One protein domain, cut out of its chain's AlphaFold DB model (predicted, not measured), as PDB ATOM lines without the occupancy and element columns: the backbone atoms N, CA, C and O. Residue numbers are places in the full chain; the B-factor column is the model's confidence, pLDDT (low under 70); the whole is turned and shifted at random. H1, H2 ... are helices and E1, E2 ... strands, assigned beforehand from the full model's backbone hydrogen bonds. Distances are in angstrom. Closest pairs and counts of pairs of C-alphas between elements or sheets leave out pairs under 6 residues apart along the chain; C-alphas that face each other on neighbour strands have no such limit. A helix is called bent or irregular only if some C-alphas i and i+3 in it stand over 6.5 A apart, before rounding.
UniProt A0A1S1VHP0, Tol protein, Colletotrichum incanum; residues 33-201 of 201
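This is residues 33 to 201 of the 201 residues of the protein "Tol protein" of Colletotrichum incanum (UniProt A0A1S1VHP0). A small sheet of four short strands, E1 to E4, has helix H2 over one face, and H1 and H4 pack on H2. The long helix H3 reaches away from H2 after meeting it near their ends, and two long loops, residues 61 to 94 and 127 to 161, run out to the far points at Glu 68 and Lys 159. The 169 printed residues hold four named helices and four named strands, in the order H1 E1 H2 E2 E3 E4 H3 H4; the sheet, E1 E2 E3 E4, is mixed, and so is the class, helices and strands, with under half of the residues, 72, in named elements. The whole is only just loose, close to compact, with a radius of gyration of the C-alphas of 18.7 A and spans of 64 by 46 by 28 A.

Find C-alpha 57 at (167.388, 153.412, 147.786), where E1, residues 57 to 60, begins. Its neighbour in the sheet is E2, residues 107 to 110; after E2 along the chain come E3, residues 115 to 119, 13.3 A long, and E4, residues 123 to 126. H2 is residues 95 to 103, 12.5 A. H1, residues 37 to 53, 23.9 A, is irregular: C-alphas 45 and 48 are 7.1 A apart, and it has a kink of 47 degrees near residue 46. H3, residues 162 to 182, runs 30.3 A from C-alpha 162 at (180.895, 162.959, 180.748). H4, residues 192 to 199, 11.1 A, ends at C-alpha 199, (174.798, 164.578, 155.997).

Start at E1 and E2, parallel at 12 degrees, with N 108 and O 57 2.9 A apart, within hydrogen-bond range. E1, H2 and E2 form a strand-helix-strand unit, two parallel neighbour strands with a helix between, and its crossover is right-handed. E2, E3 and E4 form a meander, each strand the antiparallel neighbour of the one before, in two hairpins: N 109 and O 116 are 2.8 A apart, N 117 and O 125 2.7 A. H2 is on the sheet at a height of 10.1 A. H2 is the hub: it touches H1 at a steep tilt of 39 degrees, the same way, closest at the C-alphas of Lys 52 and Leu 103, 5.0 A. H2 touches H4 at a shallow tilt of 7 degrees, closest at the C-alphas of Gln 99 and Ile 199, 7.0 A. H2 and H3 only just touch, only at their ends, with 3 pairs of C-alphas within 8 A, closest Gly 95 and Tyr 181, 5.7 A. H1 touches H4, closest at the C-alphas of Gly 48 and Gly 198, 4.8 A. H1 and H3 are apart. Every O i to N i+4 pair is within hydrogen-bond range in H2, H3 and H4; in H1, 11 of 13 are.

The C-alphas farthest apart, of Glu 68 and Lys 159, are 65.8 A apart. The printed part has no cut; the links E1 to H2 and E4 to H3 are long. Residues 34 to 40, of which 37 to 40 belong to H1, and 156 to 161 stand free. Mean pLDDT of the printed part is 70.6; 72 residues are under 70, among them 61 to 89 and 147 to 163.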
ATOM      1  N   ALA A  33     164.293 170.336 138.887       89.31
ATOM      2  CA  ALA A  33     164.282 171.245 137.748       89.31
ATOM      3  C   ALA A  33     165.725 171.649 137.402       89.31
ATOM      4  O   ALA A  33     166.316 172.528 138.018       89.31
ATOM      5  N   GLN A  34     166.322 170.961 136.426       82.50
ATOM      6  CA  GLN A  34     167.741 171.124 136.065       82.50
ATOM      7  C   GLN A  34     168.083 172.518 135.511       82.50
ATOM      8  O   GLN A  34     169.254 172.880 135.455       82.50
ATOM      9  N   ASP A  35     167.078 173.267 135.062       90.19
ATOM     10  CA  ASP A  35     167.176 174.623 134.525       90.19
ATOM     11  C   ASP A  35     166.903 175.725 135.566       90.19
ATOM     12  O   ASP A  35     167.085 176.905 135.259       90.19
ATOM     13  N   ASP A  36     166.514 175.358 136.791       91.62
ATOM     14  CA  ASP A  36     166.324 176.278 137.913       91.62
ATOM     15  C   ASP A  36     167.409 176.048 138.974       91.62
ATOM     16  O   ASP A  36     167.371 175.097 139.752       91.62
ATOM     17  N   GLU A  37     168.391 176.951 139.023       88.12
ATOM     18  CA  GLU A  37     169.489 176.874 139.994       88.12
ATOM     19  C   GLU A  37     169.013 176.970 141.454       88.12
ATOM     20  O   GLU A  37     169.663 176.405 142.337       88.12
ATOM     21  N   ASN A  38     167.885 177.638 141.735       88.06
ATOM     22  CA  ASN A  38     167.357 177.704 143.100       88.06
ATOM     23  C   ASN A  38     166.730 176.368 143.501       88.06
ATOM     24  O   ASN A  38     167.060 175.851 144.566       88.06
ATOM     25  N   ASP A  39     165.888 175.780 142.640       87.50
ATOM     26  CA  ASP A  39     165.323 174.448 142.902       87.50
ATOM     27  C   ASP A  39     166.442 173.414 143.026       87.50
ATOM     28  O   ASP A  39     166.467 172.632 143.970       87.50
ATOM     29  N   LYS A  40     167.443 173.458 142.144       85.19
ATOM     30  CA  LYS A  40     168.599 172.565 142.222       85.19
ATOM     31  C   LYS A  40     169.326 172.674 143.564       85.19
ATOM     32  O   LYS A  40     169.589 171.644 144.188       85.19
ATOM     33  N   LEU A  41     169.620 173.887 144.034       83.56
ATOM     34  CA  LEU A  41     170.280 174.098 145.324       83.56
ATOM     35  C   LEU A  41     169.410 173.623 146.499       83.56
ATOM     36  O   LEU A  41     169.917 172.966 147.418       83.56
ATOM     37  N   ASP A  42     168.108 173.903 146.457       85.81
ATOM     38  CA  ASP A  42     167.148 173.460 147.468       85.81
ATOM     39  C   ASP A  42     167.056 171.927 147.510       85.81
ATOM     40  O   ASP A  42     167.102 171.324 148.588       85.81
ATOM     41  N   GLN A  43     166.987 171.266 146.353       86.50
ATOM     42  CA  GLN A  43     166.947 169.807 146.261       86.50
ATOM     43  C   GLN A  43     168.259 169.187 146.746       86.50
ATOM     44  O   GLN A  43     168.207 168.259 147.551       86.50
ATOM     45  N   ILE A  44     169.421 169.722 146.346       80.88
ATOM     46  CA  ILE A  44     170.744 169.264 146.813       80.88
ATOM     47  C   ILE A  44     170.840 169.352 148.339       80.88
ATOM     48  O   ILE A  44     171.268 168.397 148.993       80.88
ATOM     49  N   THR A  45     170.383 170.463 148.919       81.31
ATOM     50  CA  THR A  45     170.372 170.661 150.375       81.31
ATOM     51  C   THR A  45     169.463 169.640 151.071       81.31
ATOM     52  O   THR A  45     169.795 169.129 152.141       81.31
ATOM     53  N   ASN A  46     168.344 169.277 150.438       85.31
ATOM     54  CA  ASN A  46     167.380 168.309 150.961       85.31
ATOM     55  C   ASN A  46     167.691 166.839 150.620       85.31
ATOM     56  O   ASN A  46     167.043 165.948 151.177       85.31
ATOM     57  N   MET A  47     168.685 166.539 149.771       84.19
ATOM     58  CA  MET A  47     169.032 165.161 149.372       84.19
ATOM     59  C   MET A  47     169.281 164.250 150.577       84.19
ATOM     60  O   MET A  47     168.897 163.079 150.559       84.19
ATOM     61  N   GLY A  48     169.871 164.790 151.648       83.19
ATOM     62  CA  GLY A  48     170.096 164.033 152.875       83.19
ATOM     63  C   GLY A  48     168.799 163.513 153.502       83.19
ATOM     64  O   GLY A  48     168.697 162.329 153.831       83.19
ATOM     65  N   LEU A  49     167.777 164.369 153.585       86.06
ATOM     66  CA  LEU A  49     166.451 164.005 154.088       86.06
ATOM     67  C   LEU A  49     165.731 163.042 153.143       86.06
ATOM     68  O   LEU A  49     165.101 162.093 153.610       86.06
ATOM     69  N   ILE A  50     165.862 163.240 151.829       89.62
ATOM     70  CA  ILE A  50     165.275 162.351 150.818       89.62
ATOM     71  C   ILE A  50     165.803 160.921 150.998       89.62
ATOM     72  O   ILE A  50     165.010 159.985 151.098       89.62
ATOM     73  N   TYR A  51     167.122 160.738 151.127       89.25
ATOM     74  CA  TYR A  51     167.702 159.410 151.363       89.25
ATOM     75  C   TYR A  51     167.324 158.841 152.731       89.25
ATOM     76  O   TYR A  51     166.900 157.686 152.813       89.25
ATOM     77  N   LYS A  52     167.395 159.653 153.790       87.44
ATOM     78  CA  LYS A  52     167.048 159.254 155.164       87.44
ATOM     79  C   LYS A  52     165.609 158.757 155.307       87.44
ATOM     80  O   LYS A  52     165.360 157.822 156.067       87.44
ATOM     81  N   HIS A  53     164.673 159.363 154.582       89.81
ATOM     82  CA  HIS A  53     163.247 159.028 154.634       89.81
ATOM     83  C   HIS A  53     162.776 158.124 153.487       89.81
ATOM     84  O   HIS A  53     161.595 157.778 153.422       89.81
ATOM     85  N   SER A  54     163.683 157.700 152.606       91.75
ATOM     86  CA  SER A  54     163.371 156.725 151.565       91.75
ATOM     87  C   SER A  54     163.007 155.364 152.176       91.75
ATOM     88  O   SER A  54     163.618 154.895 153.140       91.75
ATOM     89  N   ALA A  55     162.002 154.696 151.603       91.94
ATOM     90  CA  ALA A  55     161.677 153.318 151.979       91.94
ATOM     91  C   ALA A  55     162.776 152.339 151.527       91.94
ATOM     92  O   ALA A  55     163.025 151.318 152.177       91.94
ATOM     93  N   LEU A  56     163.404 152.661 150.397       91.56
ATOM     94  CA  LEU A  56     164.463 151.907 149.756       91.56
ATOM     95  C   LEU A  56     165.214 152.817 148.778       91.56
ATOM     96  O   LEU A  56     164.579 153.497 147.974       91.56
ATOM     97  N   THR A  57     166.543 152.760 148.795       92.25
ATOM     98  CA  THR A  57     167.388 153.412 147.786       92.25
ATOM     99  C   THR A  57     167.973 152.381 146.833       92.25
ATOM    100  O   THR A  57     168.537 151.376 147.264       92.25
ATOM    101  N   VAL A  58     167.865 152.631 145.531       88.50
ATOM    102  CA  VAL A  58     168.531 151.817 144.509       88.50
ATOM    103  C   VAL A  58     169.872 152.460 144.176       88.50
ATOM    104  O   VAL A  58     169.928 153.640 143.824       88.50
ATOM    105  N   VAL A  59     170.955 151.699 144.305       84.31
ATOM    106  CA  VAL A  59     172.311 152.153 143.977       84.31
ATOM    107  C   VAL A  59     172.881 151.210 142.929       84.31
ATOM    108  O   VAL A  59     172.982 150.015 143.179       84.31
ATOM    109  N   ALA A  60     173.245 151.735 141.762       78.31
ATOM    110  CA  ALA A  60     173.824 150.950 140.679       78.31
ATOM    111  C   ALA A  60     175.189 151.522 140.285       78.31
ATOM    112  O   ALA A  60     175.291 152.703 139.952       78.31
ATOM    113  N   ALA A  61     176.226 150.688 140.366       63.31
ATOM    114  CA  ALA A  61     177.618 151.028 140.060       63.31
ATOM    115  C   ALA A  61     177.905 151.030 138.565       63.31
ATOM    116  O   ALA A  61     178.568 151.911 138.023       63.31
ATOM    117  N   THR A  62     177.405 149.983 137.928       54.34
ATOM    118  CA  THR A  62     177.711 149.566 136.575       54.34
ATOM    119  C   THR A  62     176.574 148.657 136.126       54.34
ATOM    120  O   THR A  62     175.954 147.972 136.944       54.34
ATOM    121  N   PRO A  63     176.255 148.628 134.828       44.69
ATOM    122  CA  PRO A  63     175.421 147.564 134.312       44.69
ATOM    123  C   PRO A  63     176.224 146.268 134.465       44.69
ATOM    124  O   PRO A  63     177.295 146.140 133.871       44.69
ATOM    125  N   VAL A  64     175.741 145.318 135.269       46.09
ATOM    126  CA  VAL A  64     176.261 143.942 135.255       46.09
ATOM    127  C   VAL A  64     175.865 143.337 133.907       46.09
ATOM    128  O   VAL A  64     174.886 142.614 133.776       46.09
ATOM    129  N   LEU A  65     176.587 143.716 132.858       41.38
ATOM    130  CA  LEU A  65     176.510 143.114 131.540       41.38
ATOM    131  C   LEU A  65     177.626 142.080 131.474       41.38
ATOM    132  O   LEU A  65     178.705 142.343 130.946       41.38
ATOM    133  N   ARG A  66     177.359 140.877 131.991       42.41
ATOM    134  CA  ARG A  66     177.935 139.698 131.338       42.41
ATOM    135  C   ARG A  66     177.072 139.398 130.114       42.41
ATOM    136  O   ARG A  66     175.855 139.559 130.151       42.41
ATOM    137  N   LEU A  67     177.770 139.115 129.019       43.38
ATOM    138  CA  LEU A  67     177.295 139.087 127.639       43.38
ATOM    139  C   LEU A  67     175.868 138.524 127.486       43.38
ATOM    140  O   LEU A  67     175.551 137.478 128.035       43.38
ATOM    141  N   GLU A  68     175.058 139.215 126.675       44.72
ATOM    142  CA  GLU A  68     173.719 138.821 126.185       44.72
ATOM    143  C   GLU A  68     172.480 139.144 127.049       44.72
ATOM    144  O   GLU A  68     171.363 138.850 126.625       44.72
ATOM    145  N   ALA A  69     172.601 139.833 128.188       45.50
ATOM    146  CA  ALA A  69     171.414 140.289 128.926       45.50
ATOM    147  C   ALA A  69     170.801 141.566 128.310       45.50
ATOM    148  O   ALA A  69     171.404 142.638 128.318       45.50
ATOM    149  N   THR A  70     169.572 141.470 127.802       45.53
ATOM    150  CA  THR A  70     168.792 142.596 127.244       45.53
ATOM    151  C   THR A  70     168.051 143.431 128.296       45.53
ATOM    152  O   THR A  70     167.390 144.407 127.950       45.53
ATOM    153  N   THR A  71     168.183 143.086 129.580       42.38
ATOM    154  CA  THR A  71     167.543 143.769 130.721       42.38
ATOM    155  C   THR A  71     168.331 143.441 131.987       42.38
ATOM    156  O   THR A  71     168.840 142.322 132.056       42.38
ATOM    157  N   GLY A  72     168.438 144.377 132.946       47.91
ATOM    158  CA  GLY A  72     169.301 144.382 134.148       47.91
ATOM    159  C   GLY A  72     169.375 143.102 134.999       47.91
ATOM    160  O   GLY A  72     168.971 143.081 136.159       47.91
ATOM    161  N   THR A  73     169.929 142.037 134.426       46.56
ATOM    162  CA  THR A  73     170.047 140.703 135.011       46.56
ATOM    163  C   THR A  73     171.452 140.555 135.565       46.56
ATOM    164  O   THR A  73     172.424 140.594 134.816       46.56
ATOM    165  N   VAL A  74     171.560 140.386 136.880       51.62
ATOM    166  CA  VAL A  74     172.836 140.103 137.544       51.62
ATOM    167  C   VAL A  74     173.072 138.599 137.510       51.62
ATOM    168  O   VAL A  74     172.244 137.830 137.999       51.62
ATOM    169  N   TYR A  75     174.196 138.177 136.932       49.75
ATOM    170  CA  TYR A  75     174.636 136.786 136.992       49.75
ATOM    171  C   TYR A  75     175.450 136.574 138.272       49.75
ATOM    172  O   TYR A  75     176.451 137.267 138.446       49.75
ATOM    173  N   PRO A  76     175.073 135.632 139.155       48.19
ATOM    174  CA  PRO A  76     175.924 135.259 140.275       48.19
ATOM    175  C   PRO A  76     177.229 134.660 139.737       48.19
ATOM    176  O   PRO A  76     177.217 133.829 138.827       48.19
ATOM    177  N   ILE A  77     178.360 135.103 140.277       52.41
ATOM    178  CA  ILE A  77     179.676 134.631 139.847       52.41
ATOM    179  C   ILE A  77     179.932 133.235 140.413       52.41
ATOM    180  O   ILE A  77     179.835 133.005 141.620       52.41
ATOM    181  N   GLU A  78     180.259 132.292 139.526       51.19
ATOM    182  CA  GLU A  78     180.721 130.958 139.903       51.19
ATOM    183  C   GLU A  78     182.191 130.986 140.363       51.19
ATOM    184  O   GLU A  78     182.987 131.832 139.969       51.19
ATOM    185  N   LYS A  79     182.511 130.035 141.241       49.06
ATOM    186  CA  LYS A  79     183.492 130.024 142.340       49.06
ATOM    187  C   LYS A  79     184.987 130.278 142.039       49.06
ATOM    188  O   LYS A  79     185.791 130.012 142.927       49.06
ATOM    189  N   GLU A  80     185.404 130.728 140.857       46.62
ATOM    190  CA  GLU A  80     186.813 130.555 140.445       46.62
ATOM    191  C   GLU A  80     187.671 131.803 140.221       46.62
ATOM    192  O   GLU A  80     188.885 131.635 140.190       46.62
ATOM    193  N   ASP A  81     187.149 133.034 140.214       44.41
ATOM    194  CA  ASP A  81     188.023 134.204 140.041       44.41
ATOM    195  C   ASP A  81     187.735 135.351 141.019       44.41
ATOM    196  O   ASP A  81     186.676 135.967 141.012       44.41
ATOM    197  N   THR A  82     188.767 135.654 141.816       48.28
ATOM    198  CA  THR A  82     189.048 136.912 142.534       48.28
ATOM    199  C   THR A  82     188.041 137.410 143.578       48.28
ATOM    200  O   THR A  82     186.969 137.907 143.269       48.28
ATOM    201  N   GLN A  83     188.463 137.413 144.850       46.88
ATOM    202  CA  GLN A  83     187.846 138.255 145.878       46.88
ATOM    203  C   GLN A  83     188.006 139.729 145.479       46.88
ATOM    204  O   GLN A  83     189.115 140.268 145.533       46.88
ATOM    205  N   VAL A  84     186.922 140.384 145.066       47.91
ATOM    206  CA  VAL A  84     186.932 141.831 144.844       47.91
ATOM    207  C   VAL A  84     186.873 142.531 146.199       47.91
ATOM    208  O   VAL A  84     185.976 142.317 147.012       47.91
ATOM    209  N   TYR A  85     187.896 143.337 146.476       49.44
ATOM    210  CA  TYR A  85     187.994 144.114 147.704       49.44
ATOM    211  C   TYR A  85     187.077 145.338 147.578       49.44
ATOM    212  O   TYR A  85     187.387 146.288 146.853       49.44
ATOM    213  N   TRP A  86     185.969 145.315 148.327       52.91
ATOM    214  CA  TRP A  86     184.899 146.319 148.332       52.91
ATOM    215  C   TRP A  86     185.321 147.801 148.289       52.91
ATOM    216  O   TRP A  86     184.633 148.570 147.621       52.91
ATOM    217  N   PRO A  87     186.414 148.282 148.921       56.12
ATOM    218  CA  PRO A  87     186.751 149.708 148.844       56.12
ATOM    219  C   PRO A  87     187.241 150.183 147.465       56.12
ATOM    220  O   PRO A  87     187.373 151.392 147.281       56.12
ATOM    221  N   ASN A  88     187.470 149.287 146.498       63.47
ATOM    222  CA  ASN A  88     187.792 149.657 145.113       63.47
ATOM    223  C   ASN A  88     186.592 149.574 144.158       63.47
ATOM    224  O   ASN A  88     186.755 149.851 142.969       63.47
ATOM    225  N   GLU A  89     185.402 149.229 144.655       69.31
ATOM    226  CA  GLU A  89     184.194 149.170 143.836       69.31
ATOM    227  C   GLU A  89     183.939 150.511 143.130       69.31
ATOM    228  O   GLU A  89     183.923 151.557 143.797       69.31
ATOM    229  N   PRO A  90     183.668 150.516 141.808       70.81
ATOM    230  CA  PRO A  90     183.325 151.733 141.075       70.81
ATOM    231  C   PRO A  90     182.178 152.505 141.731       70.81
ATOM    232  O   PRO A  90     182.177 153.733 141.732       70.81
ATOM    233  N   ILE A  91     181.244 151.788 142.370       73.75
ATOM    234  CA  ILE A  91     180.101 152.376 143.072       73.75
ATOM    235  C   ILE A  91     180.514 153.323 144.192       73.75
ATOM    236  O   ILE A  91     179.811 154.289 144.466       73.75
ATOM    237  N   LEU A  92     181.643 153.056 144.850       73.69
ATOM    238  CA  LEU A  92     182.102 153.823 145.999       73.69
ATOM    239  C   LEU A  92     182.971 155.018 145.595       73.69
ATOM    240  O   LEU A  92     183.234 155.867 146.445       73.69
ATOM    241  N   GLN A  93     183.376 155.126 144.328       75.44
ATOM    242  CA  GLN A  93     184.210 156.238 143.874       75.44
ATOM    243  C   GLN A  93     183.486 157.589 143.956       75.44
ATOM    244  O   GLN A  93     184.103 158.530 144.451       75.44
ATOM    245  N   PRO A  94     182.202 157.728 143.567       77.69
ATOM    246  CA  PRO A  94     181.523 159.011 143.663       77.69
ATOM    247  C   PRO A  94     181.072 159.346 145.091       77.69
ATOM    248  O   PRO A  94     180.479 158.527 145.801       77.69
ATOM    249  N   GLY A  95     181.280 160.594 145.508       75.56
ATOM    250  CA  GLY A  95     180.881 161.097 146.823       75.56
ATOM    251  C   GLY A  95     179.368 161.101 147.026       75.56
ATOM    252  O   GLY A  95     178.884 160.817 148.120       75.56
ATOM    253  N   TRP A  96     178.596 161.325 145.961       76.50
ATOM    254  CA  TRP A  96     177.136 161.229 146.025       76.50
ATOM    255  C   TRP A  96     176.661 159.798 146.320       76.50
ATOM    256  O   TRP A  96     175.638 159.618 146.981       76.50
ATOM    257  N   THR A  97     177.403 158.760 145.910       78.75
ATOM    258  CA  THR A  97     177.056 157.378 146.268       78.75
ATOM    259  C   THR A  97     177.272 157.124 147.752       78.75
ATOM    260  O   THR A  97     176.478 156.427 148.384       78.75
ATOM    261  N   TYR A  98     178.309 157.729 148.338       80.56
ATOM    262  CA  TYR A  98     178.515 157.660 149.780       80.56
ATOM    263  C   TYR A  98     177.339 158.258 150.536       80.56
ATOM    264  O   TYR A  98     176.840 157.617 151.448       80.56
ATOM    265  N   GLN A  99     176.837 159.426 150.129       80.94
ATOM    266  CA  GLN A  99     175.669 160.046 150.761       80.94
ATOM    267  C   GLN A  99     174.419 159.155 150.655       80.94
ATOM    268  O   GLN A  99     173.740 158.929 151.660       80.94
ATOM    269  N   LYS A 100     174.160 158.591 149.462       85.00
ATOM    270  CA  LYS A 100     173.078 157.618 149.223       85.00
ATOM    271  C   LYS A 100     173.175 156.449 150.195       85.00
ATOM    272  O   LYS A 100     172.212 156.140 150.892       85.00
ATOM    273  N   LEU A 101     174.338 155.807 150.260       83.31
ATOM    274  CA  LEU A 101     174.542 154.632 151.096       83.31
ATOM    275  C   LEU A 101     174.511 154.987 152.582       83.31
ATOM    276  O   LEU A 101     173.795 154.321 153.316       83.31
ATOM    277  N   LEU A 102     175.196 156.049 153.006       84.75
ATOM    278  CA  LEU A 102     175.331 156.466 154.403       84.75
ATOM    279  C   LEU A 102     173.983 156.752 155.069       84.75
ATOM    280  O   LEU A 102     173.749 156.310 156.198       84.75
ATOM    281  N   LEU A 103     173.109 157.476 154.364       87.12
ATOM    282  CA  LEU A 103     171.868 158.016 154.921       87.12
ATOM    283  C   LEU A 103     170.654 157.112 154.701       87.12
ATOM    284  O   LEU A 103     169.719 157.159 155.496       87.12
ATOM    285  N   SER A 104     170.658 156.272 153.662       89.31
ATOM    286  CA  SER A 104     169.505 155.413 153.369       89.31
ATOM    287  C   SER A 104     169.388 154.275 154.388       89.31
ATOM    288  O   SER A 104     170.336 153.490 154.528       89.31
ATOM    289  N   PRO A 105     168.233 154.103 155.065       87.88
ATOM    290  CA  PRO A 105     168.037 153.001 156.005       87.88
ATOM    291  C   PRO A 105     168.161 151.634 155.330       87.88
ATOM    292  O   PRO A 105     168.711 150.695 155.904       87.88
ATOM    293  N   ARG A 106     167.653 151.525 154.099       90.19
ATOM    294  CA  ARG A 106     167.710 150.321 153.272       90.19
ATOM    295  C   ARG A 106     168.194 150.682 151.881       90.19
ATOM    296  O   ARG A 106     167.775 151.702 151.332       90.19
ATOM    297  N   ALA A 107     169.027 149.830 151.302       88.81
ATOM    298  CA  ALA A 107     169.453 149.988 149.921       88.81
ATOM    299  C   ALA A 107     169.532 148.638 149.213       88.81
ATOM    300  O   ALA A 107     169.913 147.646 149.828       88.81
ATOM    301  N   ILE A 108     169.185 148.612 147.929       86.69
ATOM    302  CA  ILE A 108     169.567 147.525 147.028       86.69
ATOM    303  C   ILE A 108     170.698 148.050 146.159       86.69
ATOM    304  O   ILE A 108     170.583 149.109 145.537       86.69
ATOM    305  N   ILE A 109     171.797 147.316 146.181       83.25
ATOM    306  CA  ILE A 109     173.077 147.715 145.628       83.25
ATOM    307  C   ILE A 109     173.415 146.735 144.519       83.25
ATOM    308  O   ILE A 109     173.523 145.539 144.770       83.25
ATOM    309  N   PHE A 110     173.559 147.252 143.308       80.00
ATOM    310  CA  PHE A 110     174.089 146.530 142.161       80.00
ATOM    311  C   PHE A 110     175.567 146.909 142.052       80.00
ATOM    312  O   PHE A 110     175.895 147.984 141.533       80.00
ATOM    313  N   ASP A 111     176.424 146.083 142.650       72.50
ATOM    314  CA  ASP A 111     177.884 146.196 142.562       72.50
ATOM    315  C   ASP A 111     178.405 145.430 141.325       72.50
ATOM    316  O   ASP A 111     177.600 144.975 140.504       72.50
ATOM    317  N   SER A 112     179.726 145.354 141.111       71.81
ATOM    318  CA  SER A 112     180.250 144.696 139.902       71.81
ATOM    319  C   SER A 112     180.039 143.180 139.878       71.81
ATOM    320  O   SER A 112     180.068 142.588 138.797       71.81
ATOM    321  N   GLU A 113     179.782 142.562 141.033       70.12
ATOM    322  CA  GLU A 113     179.809 141.111 141.204       70.12
ATOM    323  C   GLU A 113     178.436 140.514 141.562       70.12
ATOM    324  O   GLU A 113     178.152 139.358 141.237       70.12
ATOM    325  N   GLN A 114     177.576 141.266 142.255       72.88
ATOM    326  CA  GLN A 114     176.336 140.763 142.839       72.88
ATOM    327  C   GLN A 114     175.285 141.854 143.123       72.88
ATOM    328  O   GLN A 114     175.474 143.054 142.917       72.88
ATOM    329  N   ILE A 115     174.128 141.402 143.624       79.44
ATOM    330  CA  ILE A 115     173.132 142.274 144.250       79.44
ATOM    331  C   ILE A 115     173.250 142.142 145.763       79.44
ATOM    332  O   ILE A 115     173.047 141.056 146.314       79.44
ATOM    333  N   THR A 116     173.500 143.261 146.434       80.81
ATOM    334  CA  THR A 116     173.627 143.347 147.888       80.81
ATOM    335  C   THR A 116     172.466 144.151 148.479       80.81
ATOM    336  O   THR A 116     172.196 145.283 148.080       80.81
ATOM    337  N   LEU A 117     171.763 143.580 149.455       85.00
ATOM    338  CA  LEU A 117     170.767 144.263 150.270       85.00
ATOM    339  C   LEU A 117     171.432 144.830 151.525       85.00
ATOM    340  O   LEU A 117     171.971 144.092 152.351       85.00
ATOM    341  N   LYS A 118     171.305 146.139 151.707       86.38
ATOM    342  CA  LYS A 118     171.613 146.832 152.952       86.38
ATOM    343  C   LYS A 118     170.351 146.996 153.793       86.38
ATOM    344  O   LYS A 118     169.339 147.489 153.283       86.38
ATOM    345  N   CYS A 119     170.404 146.674 155.085       86.38
ATOM    346  CA  CYS A 119     169.336 147.033 156.024       86.38
ATOM    347  C   CYS A 119     169.820 147.108 157.484       86.38
ATOM    348  O   CYS A 119     170.812 146.470 157.826       86.38
ATOM    349  N   PRO A 120     169.082 147.777 158.393       80.75
ATOM    350  CA  PRO A 120     169.519 147.943 159.783       80.75
ATOM    351  C   PRO A 120     169.595 146.631 160.580       80.75
ATOM    352  O   PRO A 120     170.240 146.581 161.619       80.75
ATOM    353  N   THR A 121     168.919 145.574 160.122       80.00
ATOM    354  CA  THR A 121     168.867 144.282 160.821       80.00
ATOM    355  C   THR A 121     170.088 143.406 160.544       80.00
ATOM    356  O   THR A 121     170.502 142.648 161.416       80.00
ATOM    357  N   TYR A 122     170.641 143.472 159.331       67.75
ATOM    358  CA  TYR A 122     171.680 142.545 158.859       67.75
ATOM    359  C   TYR A 122     172.910 143.251 158.274       67.75
ATOM    360  O   TYR A 122     173.792 142.574 157.759       67.75
ATOM    361  N   ASP A 123     172.950 144.582 158.362       73.88
ATOM    362  CA  ASP A 123     173.921 145.492 157.751       73.88
ATOM    363  C   ASP A 123     173.988 145.347 156.222       73.88
ATOM    364  O   ASP A 123     173.302 146.096 155.527       73.88
ATOM    365  N   TYR A 124     174.693 144.335 155.705       80.12
ATOM    366  CA  TYR A 124     174.821 144.005 154.281       80.12
ATOM    367  C   TYR A 124     174.680 142.498 154.063       80.12
ATOM    368  O   TYR A 124     175.317 141.701 154.752       80.12
ATOM    369  N   ARG A 125     173.865 142.088 153.085       78.44
ATOM    370  CA  ARG A 125     173.751 140.686 152.661       78.44
ATOM    371  C   ARG A 125     173.557 140.552 151.158       78.44
ATOM    372  O   ARG A 125     172.765 141.311 150.602       78.44
ATOM    373  N   PRO A 126     174.189 139.569 150.507       76.69
ATOM    374  CA  PRO A 126     173.854 139.250 149.130       76.69
ATOM    375  C   PRO A 126     172.394 138.774 149.038       76.69
ATOM    376  O   PRO A 126     171.878 138.115 149.945       76.69
ATOM    377  N   VAL A 127     171.707 139.148 147.958       78.06
ATOM    378  CA  VAL A 127     170.315 138.736 147.686       78.06
ATOM    379  C   VAL A 127     170.243 137.270 147.251       78.06
ATOM    380  O   VAL A 127     169.248 136.594 147.506       78.06
ATOM    381  N   PHE A 128     171.308 136.774 146.626       71.12
ATOM    382  CA  PHE A 128     171.463 135.383 146.214       71.12
ATOM    383  C   PHE A 128     172.553 134.710 147.051       71.12
ATOM    384  O   PHE A 128     173.364 135.393 147.670       71.12
ATOM    385  N   GLU A 129     172.592 133.378 147.082       64.38
ATOM    386  CA  GLU A 129     173.752 132.677 147.640       64.38
ATOM    387  C   GLU A 129     174.973 132.988 146.768       64.38
ATOM    388  O   GLU A 129     175.092 132.504 145.643       64.38
ATOM    389  N   THR A 130     175.858 133.843 147.275       61.59
ATOM    390  CA  THR A 130     177.128 134.193 146.641       61.59
ATOM    391  C   THR A 130     178.286 133.813 147.558       61.59
ATOM    392  O   THR A 130     178.124 133.627 148.765       61.59
ATOM    393  N   TYR A 131     179.476 133.680 146.974       53.69
ATOM    394  CA  TYR A 131     180.706 133.359 147.703       53.69
ATOM    395  C   TYR A 131     181.494 134.610 148.133       53.69
ATOM    396  O   TYR A 131     182.604 134.481 148.648       53.69
ATOM    397  N   VAL A 132     180.948 135.811 147.908       58.69
ATOM    398  CA  VAL A 132     181.610 137.085 148.211       58.69
ATOM    399  C   VAL A 132     181.102 137.602 149.555       58.69
ATOM    400  O   VAL A 132     179.978 138.095 149.668       58.69
ATOM    401  N   GLU A 133     181.934 137.494 150.592       57.03
ATOM    402  CA  GLU A 133     181.681 138.192 151.851       57.03
ATOM    403  C   GLU A 133     181.943 139.688 151.666       57.03
ATOM    404  O   GLU A 133     183.002 140.125 151.217       57.03
ATOM    405  N   VAL A 134     180.935 140.487 151.999       58.19
ATOM    406  CA  VAL A 134     180.961 141.937 151.858       58.19
ATOM    407  C   VAL A 134     181.626 142.516 153.114       58.19
ATOM    408  O   VAL A 134     180.945 142.862 154.076       58.19
ATOM    409  N   GLU A 135     182.963 142.588 153.150       56.09
ATOM    410  CA  GLU A 135     183.694 143.304 154.213       56.09
ATOM    411  C   GLU A 135     183.533 144.819 154.027       56.09
ATOM    412  O   GLU A 135     184.393 145.512 153.475       56.09
ATOM    413  N   VAL A 136     182.399 145.362 154.471       59.25
ATOM    414  CA  VAL A 136     182.180 146.804 154.386       59.25
ATOM    415  C   VAL A 136     182.729 147.510 155.609       59.25
ATOM    416  O   VAL A 136     182.240 147.368 156.728       59.25
ATOM    417  N   THR A 137     183.699 148.382 155.377       53.03
ATOM    418  CA  THR A 137     184.155 149.360 156.365       53.03
ATOM    419  C   THR A 137     183.172 150.544 156.416       53.03
ATOM    420  O   THR A 137     183.467 151.648 155.986       53.03
ATOM    421  N   SER A 138     181.974 150.275 156.955       57.47
ATOM    422  CA  SER A 138     180.899 151.202 157.377       57.47
ATOM    423  C   SER A 138     180.317 152.203 156.355       57.47
ATOM    424  O   SER A 138     180.839 153.304 156.192       57.47
ATOM    425  N   PRO A 139     179.111 151.930 155.820       61.97
ATOM    426  CA  PRO A 139     178.299 152.902 155.078       61.97
ATOM    427  C   PRO A 139     176.933 153.121 155.741       61.97
ATOM    428  O   PRO A 139     175.944 153.428 155.084       61.97
ATOM    429  N   THR A 140     176.842 152.944 157.055       66.06
ATOM    430  CA  THR A 140     175.729 153.453 157.861       66.06
ATOM    431  C   THR A 140     176.240 154.595 158.708       66.06
ATOM    432  O   THR A 140     177.291 154.456 159.337       66.06
ATOM    433  N   LEU A 141     175.491 155.697 158.763       70.25
ATOM    434  CA  LEU A 141     175.793 156.766 159.705       70.25
ATOM    435  C   LEU A 141     175.803 156.185 161.135       70.25
ATOM    436  O   LEU A 141     174.775 155.646 161.559       70.25
ATOM    437  N   PRO A 142     176.933 156.235 161.866       69.50
ATOM    438  CA  PRO A 142     177.015 155.627 163.186       69.50
ATOM    439  C   PRO A 142     175.967 156.218 164.130       69.50
ATOM    440  O   PRO A 142     175.829 157.441 164.245       69.50
ATOM    441  N   VAL A 143     175.240 155.341 164.828       62.72
ATOM    442  CA  VAL A 143     174.292 155.754 165.867       62.72
ATOM    443  C   VAL A 143     175.056 156.583 166.900       62.72
ATOM    444  O   VAL A 143     176.029 156.116 167.483       62.72
ATOM    445  N   GLY A 144     174.632 157.832 167.092       63.53
ATOM    446  CA  GLY A 144     175.246 158.747 168.053       63.53
ATOM    447  C   GLY A 144     176.138 159.836 167.455       63.53
ATOM    448  O   GLY A 144     176.414 160.780 168.185       63.53
ATOM    449  N   VAL A 145     176.509 159.801 166.161       69.19
ATOM    450  CA  VAL A 145     177.243 160.918 165.507       69.19
ATOM    451  C   VAL A 145     176.534 162.261 165.706       69.19
ATOM    452  O   VAL A 145     177.176 163.236 166.079       69.19
ATOM    453  N   PHE A 146     175.207 162.282 165.542       70.00
ATOM    454  CA  PHE A 146     174.353 163.456 165.788       70.00
ATOM    455  C   PHE A 146     173.273 163.193 166.854       70.00
ATOM    456  O   PHE A 146     172.269 163.898 166.914       70.00
ATOM    457  N   GLY A 147     173.421 162.136 167.659       64.38
ATOM    458  CA  GLY A 147     172.365 161.640 168.551       64.38
ATOM    459  C   GLY A 147     172.875 161.179 169.914       64.38
ATOM    460  O   GLY A 147     174.027 161.416 170.270       64.38
ATOM    461  N   MET A 148     172.014 160.500 170.678       55.72
ATOM    462  CA  MET A 148     172.385 159.938 171.979       55.72
ATOM    463  C   MET A 148     173.473 158.873 171.801       55.72
ATOM    464  O   MET A 148     173.258 157.860 171.137       55.72
ATOM    465  N   VAL A 149     174.639 159.108 172.393       59.94
ATOM    466  CA  VAL A 149     175.676 158.086 172.567       59.94
ATOM    467  C   VAL A 149     175.277 157.237 173.775       59.94
ATOM    468  O   VAL A 149     174.793 157.795 174.758       59.94
ATOM    469  N   ASP A 150     175.447 155.910 173.709       58.44
ATOM    470  CA  ASP A 150     175.156 155.026 174.845       58.44
ATOM    471  C   ASP A 150     175.922 155.507 176.085       58.44
ATOM    472  O   ASP A 150     177.151 155.421 176.171       58.44
ATOM    473  N   GLU A 151     175.171 156.044 177.048       56.25
ATOM    474  CA  GLU A 151     175.696 156.667 178.260       56.25
ATOM    475  C   GLU A 151     176.478 155.668 179.128       56.25
ATOM    476  O   GLU A 151     177.290 156.079 179.960       56.25
ATOM    477  N   ASN A 152     176.286 154.360 178.916       56.19
ATOM    478  CA  ASN A 152     177.000 153.305 179.633       56.19
ATOM    479  C   ASN A 152     178.414 153.044 179.086       56.19
ATOM    480  O   ASN A 152     179.233 152.452 179.795       56.19
ATOM    481  N   LEU A 153     178.735 153.494 177.863       54.91
ATOM    482  CA  LEU A 153     180.086 153.383 177.288       54.91
ATOM    483  C   LEU A 153     181.064 154.391 177.914       54.91
ATOM    484  O   LEU A 153     182.266 154.123 177.999       54.91
ATOM    485  N   ALA A 154     180.556 155.519 178.418       55.09
ATOM    486  CA  ALA A 154     181.323 156.480 179.201       55.09
ATOM    487  C   ALA A 154     181.562 155.921 180.618       55.09
ATOM    488  O   ALA A 154     180.811 156.181 181.560       55.09
ATOM    489  N   ARG A 155     182.606 155.098 180.786       55.09
ATOM    490  CA  ARG A 155     182.997 154.553 182.100       55.09
ATOM    491  C   ARG A 155     183.157 155.685 183.127       55.09
ATOM    492  O   ARG A 155     183.886 156.643 182.886       55.09
ATOM    493  N   ARG A 156     182.536 155.524 184.303       53.19
ATOM    494  CA  ARG A 156     182.442 156.503 185.414       53.19
ATOM    495  C   ARG A 156     183.776 156.952 186.052       53.19
ATOM    496  O   ARG A 156     183.736 157.694 187.025       53.19
ATOM    497  N   ASP A 157     184.929 156.521 185.542       54.16
ATOM    498  CA  ASP A 157     186.231 156.630 186.225       54.16
ATOM    499  C   ASP A 157     187.205 157.661 185.620       54.16
ATOM    500  O   ASP A 157     188.326 157.828 186.104       54.16
ATOM    501  N   MET A 158     186.817 158.382 184.564       56.88
ATOM    502  CA  MET A 158     187.675 159.413 183.972       56.88
ATOM    503  C   MET A 158     187.400 160.787 184.596       56.88
ATOM    504  O   MET A 158     186.268 161.249 184.634       56.88
ATOM    505  N   LYS A 159     188.459 161.482 185.037       55.34
ATOM    506  CA  LYS A 159     188.429 162.854 185.599       55.34
ATOM    507  C   LYS A 159     187.871 163.936 184.650       55.34
ATOM    508  O   LYS A 159     187.803 165.098 185.039       55.34
ATOM    509  N   GLN A 160     187.525 163.590 183.412       58.03
ATOM    510  CA  GLN A 160     186.922 164.493 182.432       58.03
ATOM    511  C   GLN A 160     185.396 164.399 182.496       58.03
ATOM    512  O   GLN A 160     184.842 163.317 182.670       58.03
ATOM    513  N   SER A 161     184.718 165.542 182.354       66.56
ATOM    514  CA  SER A 161     183.252 165.601 182.308       66.56
ATOM    515  C   SER A 161     182.701 164.610 181.276       66.56
ATOM    516  O   SER A 161     183.212 164.536 180.160       66.56
ATOM    517  N   ARG A 162     181.639 163.880 181.629       66.00
ATOM    518  CA  ARG A 162     180.895 162.959 180.748       66.00
ATOM    519  C   ARG A 162     180.645 163.558 179.359       66.00
ATOM    520  O   ARG A 162     180.872 162.901 178.347       66.00
ATOM    521  N   ASP A 163     180.231 164.820 179.330       69.44
ATOM    522  CA  ASP A 163     179.871 165.531 178.104       69.44
ATOM    523  C   ASP A 163     181.099 165.760 177.199       69.44
ATOM    524  O   ASP A 163     180.986 165.757 175.975       69.44
ATOM    525  N   HIS A 164     182.300 165.866 177.784       73.75
ATOM    526  CA  HIS A 164     183.557 165.961 177.038       73.75
ATOM    527  C   HIS A 164     183.902 164.646 176.329       73.75
ATOM    528  O   HIS A 164     184.297 164.668 175.167       73.75
ATOM    529  N   TYR A 165     183.724 163.496 176.990       69.94
ATOM    530  CA  TYR A 165     183.995 162.187 176.383       69.94
ATOM    531  C   TYR A 165     183.025 161.876 175.236       69.94
ATOM    532  O   TYR A 165     183.454 161.449 174.166       69.94
ATOM    533  N   ILE A 166     181.731 162.147 175.436       71.38
ATOM    534  CA  ILE A 166     180.713 162.009 174.386       71.38
ATOM    535  C   ILE A 166     181.078 162.882 173.179       71.38
ATOM    536  O   ILE A 166     181.119 162.377 172.058       71.38
ATOM    537  N   GLY A 167     181.440 164.149 173.413       75.19
ATOM    538  CA  GLY A 167     181.875 165.056 172.351       75.19
ATOM    539  C   GLY A 167     183.120 164.567 171.601       75.19
ATOM    540  O   GLY A 167     183.164 164.657 170.378       75.19
ATOM    541  N   LEU A 168     184.110 163.989 172.291       77.12
ATOM    542  CA  LEU A 168     185.299 163.412 171.645       77.12
ATOM    543  C   LEU A 168     184.948 162.245 170.713       77.12
ATOM    544  O   LEU A 168     185.457 162.182 169.595       77.12
ATOM    545  N   ILE A 169     184.073 161.336 171.153       74.69
ATOM    546  CA  ILE A 169     183.642 160.189 170.343       74.69
ATOM    547  C   ILE A 169     182.833 160.659 169.127       74.69
ATOM    548  O   ILE A 169     183.092 160.205 168.014       74.69
ATOM    549  N   GLN A 170     181.908 161.605 169.312       79.56
ATOM    550  CA  GLN A 170     181.138 162.207 168.217       79.56
ATOM    551  C   GLN A 170     182.036 162.891 167.187       79.56
ATOM    552  O   GLN A 170     181.906 162.617 165.994       79.56
ATOM    553  N   ASN A 171     182.993 163.703 167.643       81.12
ATOM    554  CA  ASN A 171     183.952 164.373 166.769       81.12
ATOM    555  C   ASN A 171     184.785 163.367 165.978       81.12
ATOM    556  O   ASN A 171     184.913 163.512 164.770       81.12
ATOM    557  N   HIS A 172     185.288 162.313 166.624       80.81
ATOM    558  CA  HIS A 172     186.083 161.299 165.936       80.81
ATOM    559  C   HIS A 172     185.277 160.545 164.865       80.81
ATOM    560  O   HIS A 172     185.765 160.297 163.762       80.81
ATOM    561  N   MET A 173     184.021 160.199 165.164       80.56
ATOM    562  CA  MET A 173     183.139 159.569 164.179       80.56
ATOM    563  C   MET A 173     182.812 160.520 163.019       80.56
ATOM    564  O   MET A 173     182.812 160.092 161.865       80.56
ATOM    565  N   TRP A 174     182.574 161.805 163.302       83.75
ATOM    566  CA  TRP A 174     182.330 162.819 162.276       83.75
ATOM    567  C   TRP A 174     183.560 163.072 161.398       83.75
ATOM    568  O   TRP A 174     183.441 163.105 160.175       83.75
ATOM    569  N   GLU A 175     184.750 163.167 161.991       83.50
ATOM    570  CA  GLU A 175     186.018 163.284 161.265       83.50
ATOM    571  C   GLU A 175     186.197 162.136 160.271       83.50
ATOM    572  O   GLU A 175     186.597 162.374 159.131       83.50
ATOM    573  N   LYS A 176     185.841 160.905 160.662       81.62
ATOM    574  CA  LYS A 176     185.874 159.751 159.758       81.62
ATOM    575  C   LYS A 176     184.901 159.909 158.585       81.62
ATOM    576  O   LYS A 176     185.301 159.693 157.446       81.62
ATOM    577  N   VAL A 177     183.661 160.335 158.838       82.75
ATOM    578  CA  VAL A 177     182.656 160.577 157.782       82.75
ATOM    579  C   VAL A 177     183.133 161.645 156.793       82.75
ATOM    580  O   VAL A 177     183.066 161.442 155.581       82.75
ATOM    581  N   VAL A 178     183.659 162.766 157.294       83.19
ATOM    582  CA  VAL A 178     184.188 163.852 156.454       83.19
ATOM    583  C   VAL A 178     185.409 163.386 155.661       83.19
ATOM    584  O   VAL A 178     185.518 163.675 154.468       83.19
ATOM    585  N   TYR A 179     186.314 162.637 156.289       82.94
ATOM    586  CA  TYR A 179     187.490 162.075 155.631       82.94
ATOM    587  C   TYR A 179     187.109 161.121 154.492       82.94
ATOM    588  O   TYR A 179     187.591 161.284 153.371       82.94
ATOM    589  N   ASP A 180     186.205 160.176 154.752       79.38
ATOM    590  CA  ASP A 180     185.769 159.181 153.769       79.38
ATOM    591  C   ASP A 180     184.955 159.807 152.629       79.38
ATOM    592  O   ASP A 180     185.060 159.352 151.488       79.38
ATOM    593  N   TYR A 181     184.170 160.854 152.910       80.94
ATOM    594  CA  TYR A 181     183.472 161.619 151.877       80.94
ATOM    595  C   TYR A 181     184.458 162.420 151.018       80.94
ATOM    596  O   TYR A 181     184.431 162.296 149.801       80.94
ATOM    597  N   SER A 182     185.352 163.200 151.636       80.75
ATOM    598  CA  SER A 182     186.239 164.156 150.943       80.75
ATOM    599  C   SER A 182     187.265 163.527 149.995       80.75
ATOM    600  O   SER A 182     187.810 164.216 149.132       80.75
ATOM    601  N   LYS A 183     187.544 162.229 150.151       80.12
ATOM    602  CA  LYS A 183     188.435 161.465 149.270       80.12
ATOM    603  C   LYS A 183     187.788 160.991 147.971       80.12
ATOM    604  O   LYS A 183     188.500 160.468 147.115       80.12
ATOM    605  N   ARG A 184     186.468 161.097 147.851       80.00
ATOM    606  CA  ARG A 184     185.705 160.568 146.719       80.00
ATOM    607  C   ARG A 184     185.658 161.568 145.566       80.00
ATOM    608  O   ARG A 184     185.980 162.744 145.723       80.00
ATOM    609  N   ASP A 185     185.270 161.096 144.388       78.75
ATOM    610  CA  ASP A 185     185.041 161.970 143.243       78.75
ATOM    611  C   ASP A 185     183.702 162.696 143.399       78.75
ATOM    612  O   ASP A 185     182.660 162.089 143.644       78.75
ATOM    613  N   HIS A 186     183.716 164.013 143.262       71.00
ATOM    614  CA  HIS A 186     182.529 164.839 143.450       71.00
ATOM    615  C   HIS A 186     182.032 165.481 142.155       71.00
ATOM    616  O   HIS A 186     181.012 166.160 142.202       71.00
ATOM    617  N   GLY A 187     182.697 165.262 141.013       66.81
ATOM    618  CA  GLY A 187     182.334 165.881 139.733       66.81
ATOM    619  C   GLY A 187     182.471 167.411 139.755       66.81
ATOM    620  O   GLY A 187     183.451 167.953 139.251       66.81
ATOM    621  N   SER A 188     181.512 168.102 140.377       64.38
ATOM    622  CA  SER A 188     181.514 169.544 140.643       64.38
ATOM    623  C   SER A 188     182.154 169.864 142.002       64.38
ATOM    624  O   SER A 188     181.973 169.151 142.990       64.38
ATOM    625  N   PHE A 189     182.938 170.941 142.075       61.06
ATOM    626  CA  PHE A 189     183.493 171.421 143.346       61.06
ATOM    627  C   PHE A 189     182.452 172.143 144.207       61.06
ATOM    628  O   PHE A 189     182.526 172.049 145.433       61.06
ATOM    629  N   ASP A 190     181.477 172.797 143.575       66.62
ATOM    630  CA  ASP A 190     180.487 173.637 144.256       66.62
ATOM    631  C   ASP A 190     179.471 172.803 145.050       66.62
ATOM    632  O   ASP A 190     179.016 173.217 146.115       66.62
ATOM    633  N   ASP A 191     179.214 171.567 144.614       64.56
ATOM    634  CA  ASP A 191     178.219 170.679 145.230       64.56
ATOM    635  C   ASP A 191     178.752 169.941 146.475       64.56
ATOM    636  O   ASP A 191     177.987 169.337 147.229       64.56
ATOM    637  N   ARG A 192     180.066 170.004 146.742       71.19
ATOM    638  CA  ARG A 192     180.724 169.234 147.818       71.19
ATOM    639  C   ARG A 192     180.271 169.657 149.207       71.19
ATOM    640  O   ARG A 192     179.923 168.815 150.032       71.19
ATOM    641  N   LEU A 193     180.329 170.958 149.483       71.88
ATOM    642  CA  LEU A 193     180.016 171.499 150.806       71.88
ATOM    643  C   LEU A 193     178.519 171.385 151.129       71.88
ATOM    644  O   LEU A 193     178.214 170.906 152.224       71.88
ATOM    645  N   PRO A 194     177.591 171.724 150.209       69.31
ATOM    646  CA  PRO A 194     176.167 171.478 150.418       69.31
ATOM    647  C   PRO A 194     175.853 170.000 150.682       69.31
ATOM    648  O   PRO A 194     175.108 169.682 151.608       69.31
ATOM    649  N   ALA A 195     176.473 169.080 149.939       68.50
ATOM    650  CA  ALA A 195     176.218 167.652 150.104       68.50
ATOM    651  C   ALA A 195     176.743 167.089 151.440       68.50
ATOM    652  O   ALA A 195     176.056 166.278 152.063       68.50
ATOM    653  N   VAL A 196     177.910 167.539 151.930       75.31
ATOM    654  CA  VAL A 196     178.386 167.190 153.288       75.31
ATOM    655  C   VAL A 196     177.499 167.809 154.361       75.31
ATOM    656  O   VAL A 196     177.182 167.138 155.343       75.31
ATOM    657  N   ALA A 197     177.070 169.060 154.183       76.12
ATOM    658  CA  ALA A 197     176.151 169.710 155.114       76.12
ATOM    659  C   ALA A 197     174.828 168.936 155.220       76.12
ATOM    660  O   ALA A 197     174.324 168.742 156.323       76.12
ATOM    661  N   GLY A 198     174.329 168.391 154.105       72.06
ATOM    662  CA  GLY A 198     173.154 167.519 154.083       72.06
ATOM    663  C   GLY A 198     173.322 166.193 154.840       72.06
ATOM    664  O   GLY A 198     172.322 165.584 155.207       72.06
ATOM    665  N   ILE A 199     174.552 165.730 155.107       76.62
ATOM    666  CA  ILE A 199     174.798 164.578 155.997       76.62
ATOM    667  C   ILE A 199     174.597 164.974 157.467       76.62
ATOM    668  O   ILE A 199     174.171 164.141 158.264       76.62
ATOM    669  N   ALA A 200     174.896 166.226 157.818       74.81
ATOM    670  CA  ALA A 200     174.828 166.751 159.181       74.81
ATOM    671  C   ALA A 200     173.461 167.342 159.580       74.81
ATOM    672  O   ALA A 200     173.328 167.831 160.704       74.81
ATOM    673  N   ALA A 201     172.474 167.310 158.679       61.12
ATOM    674  CA  ALA A 201     171.121 167.841 158.870       61.12
ATOM    675  C   ALA A 201     170.154 166.831 159.529       61.12
ATOM    676  O   ALA A 201     169.366 167.265 160.399       61.12
TER     677      ALA A 201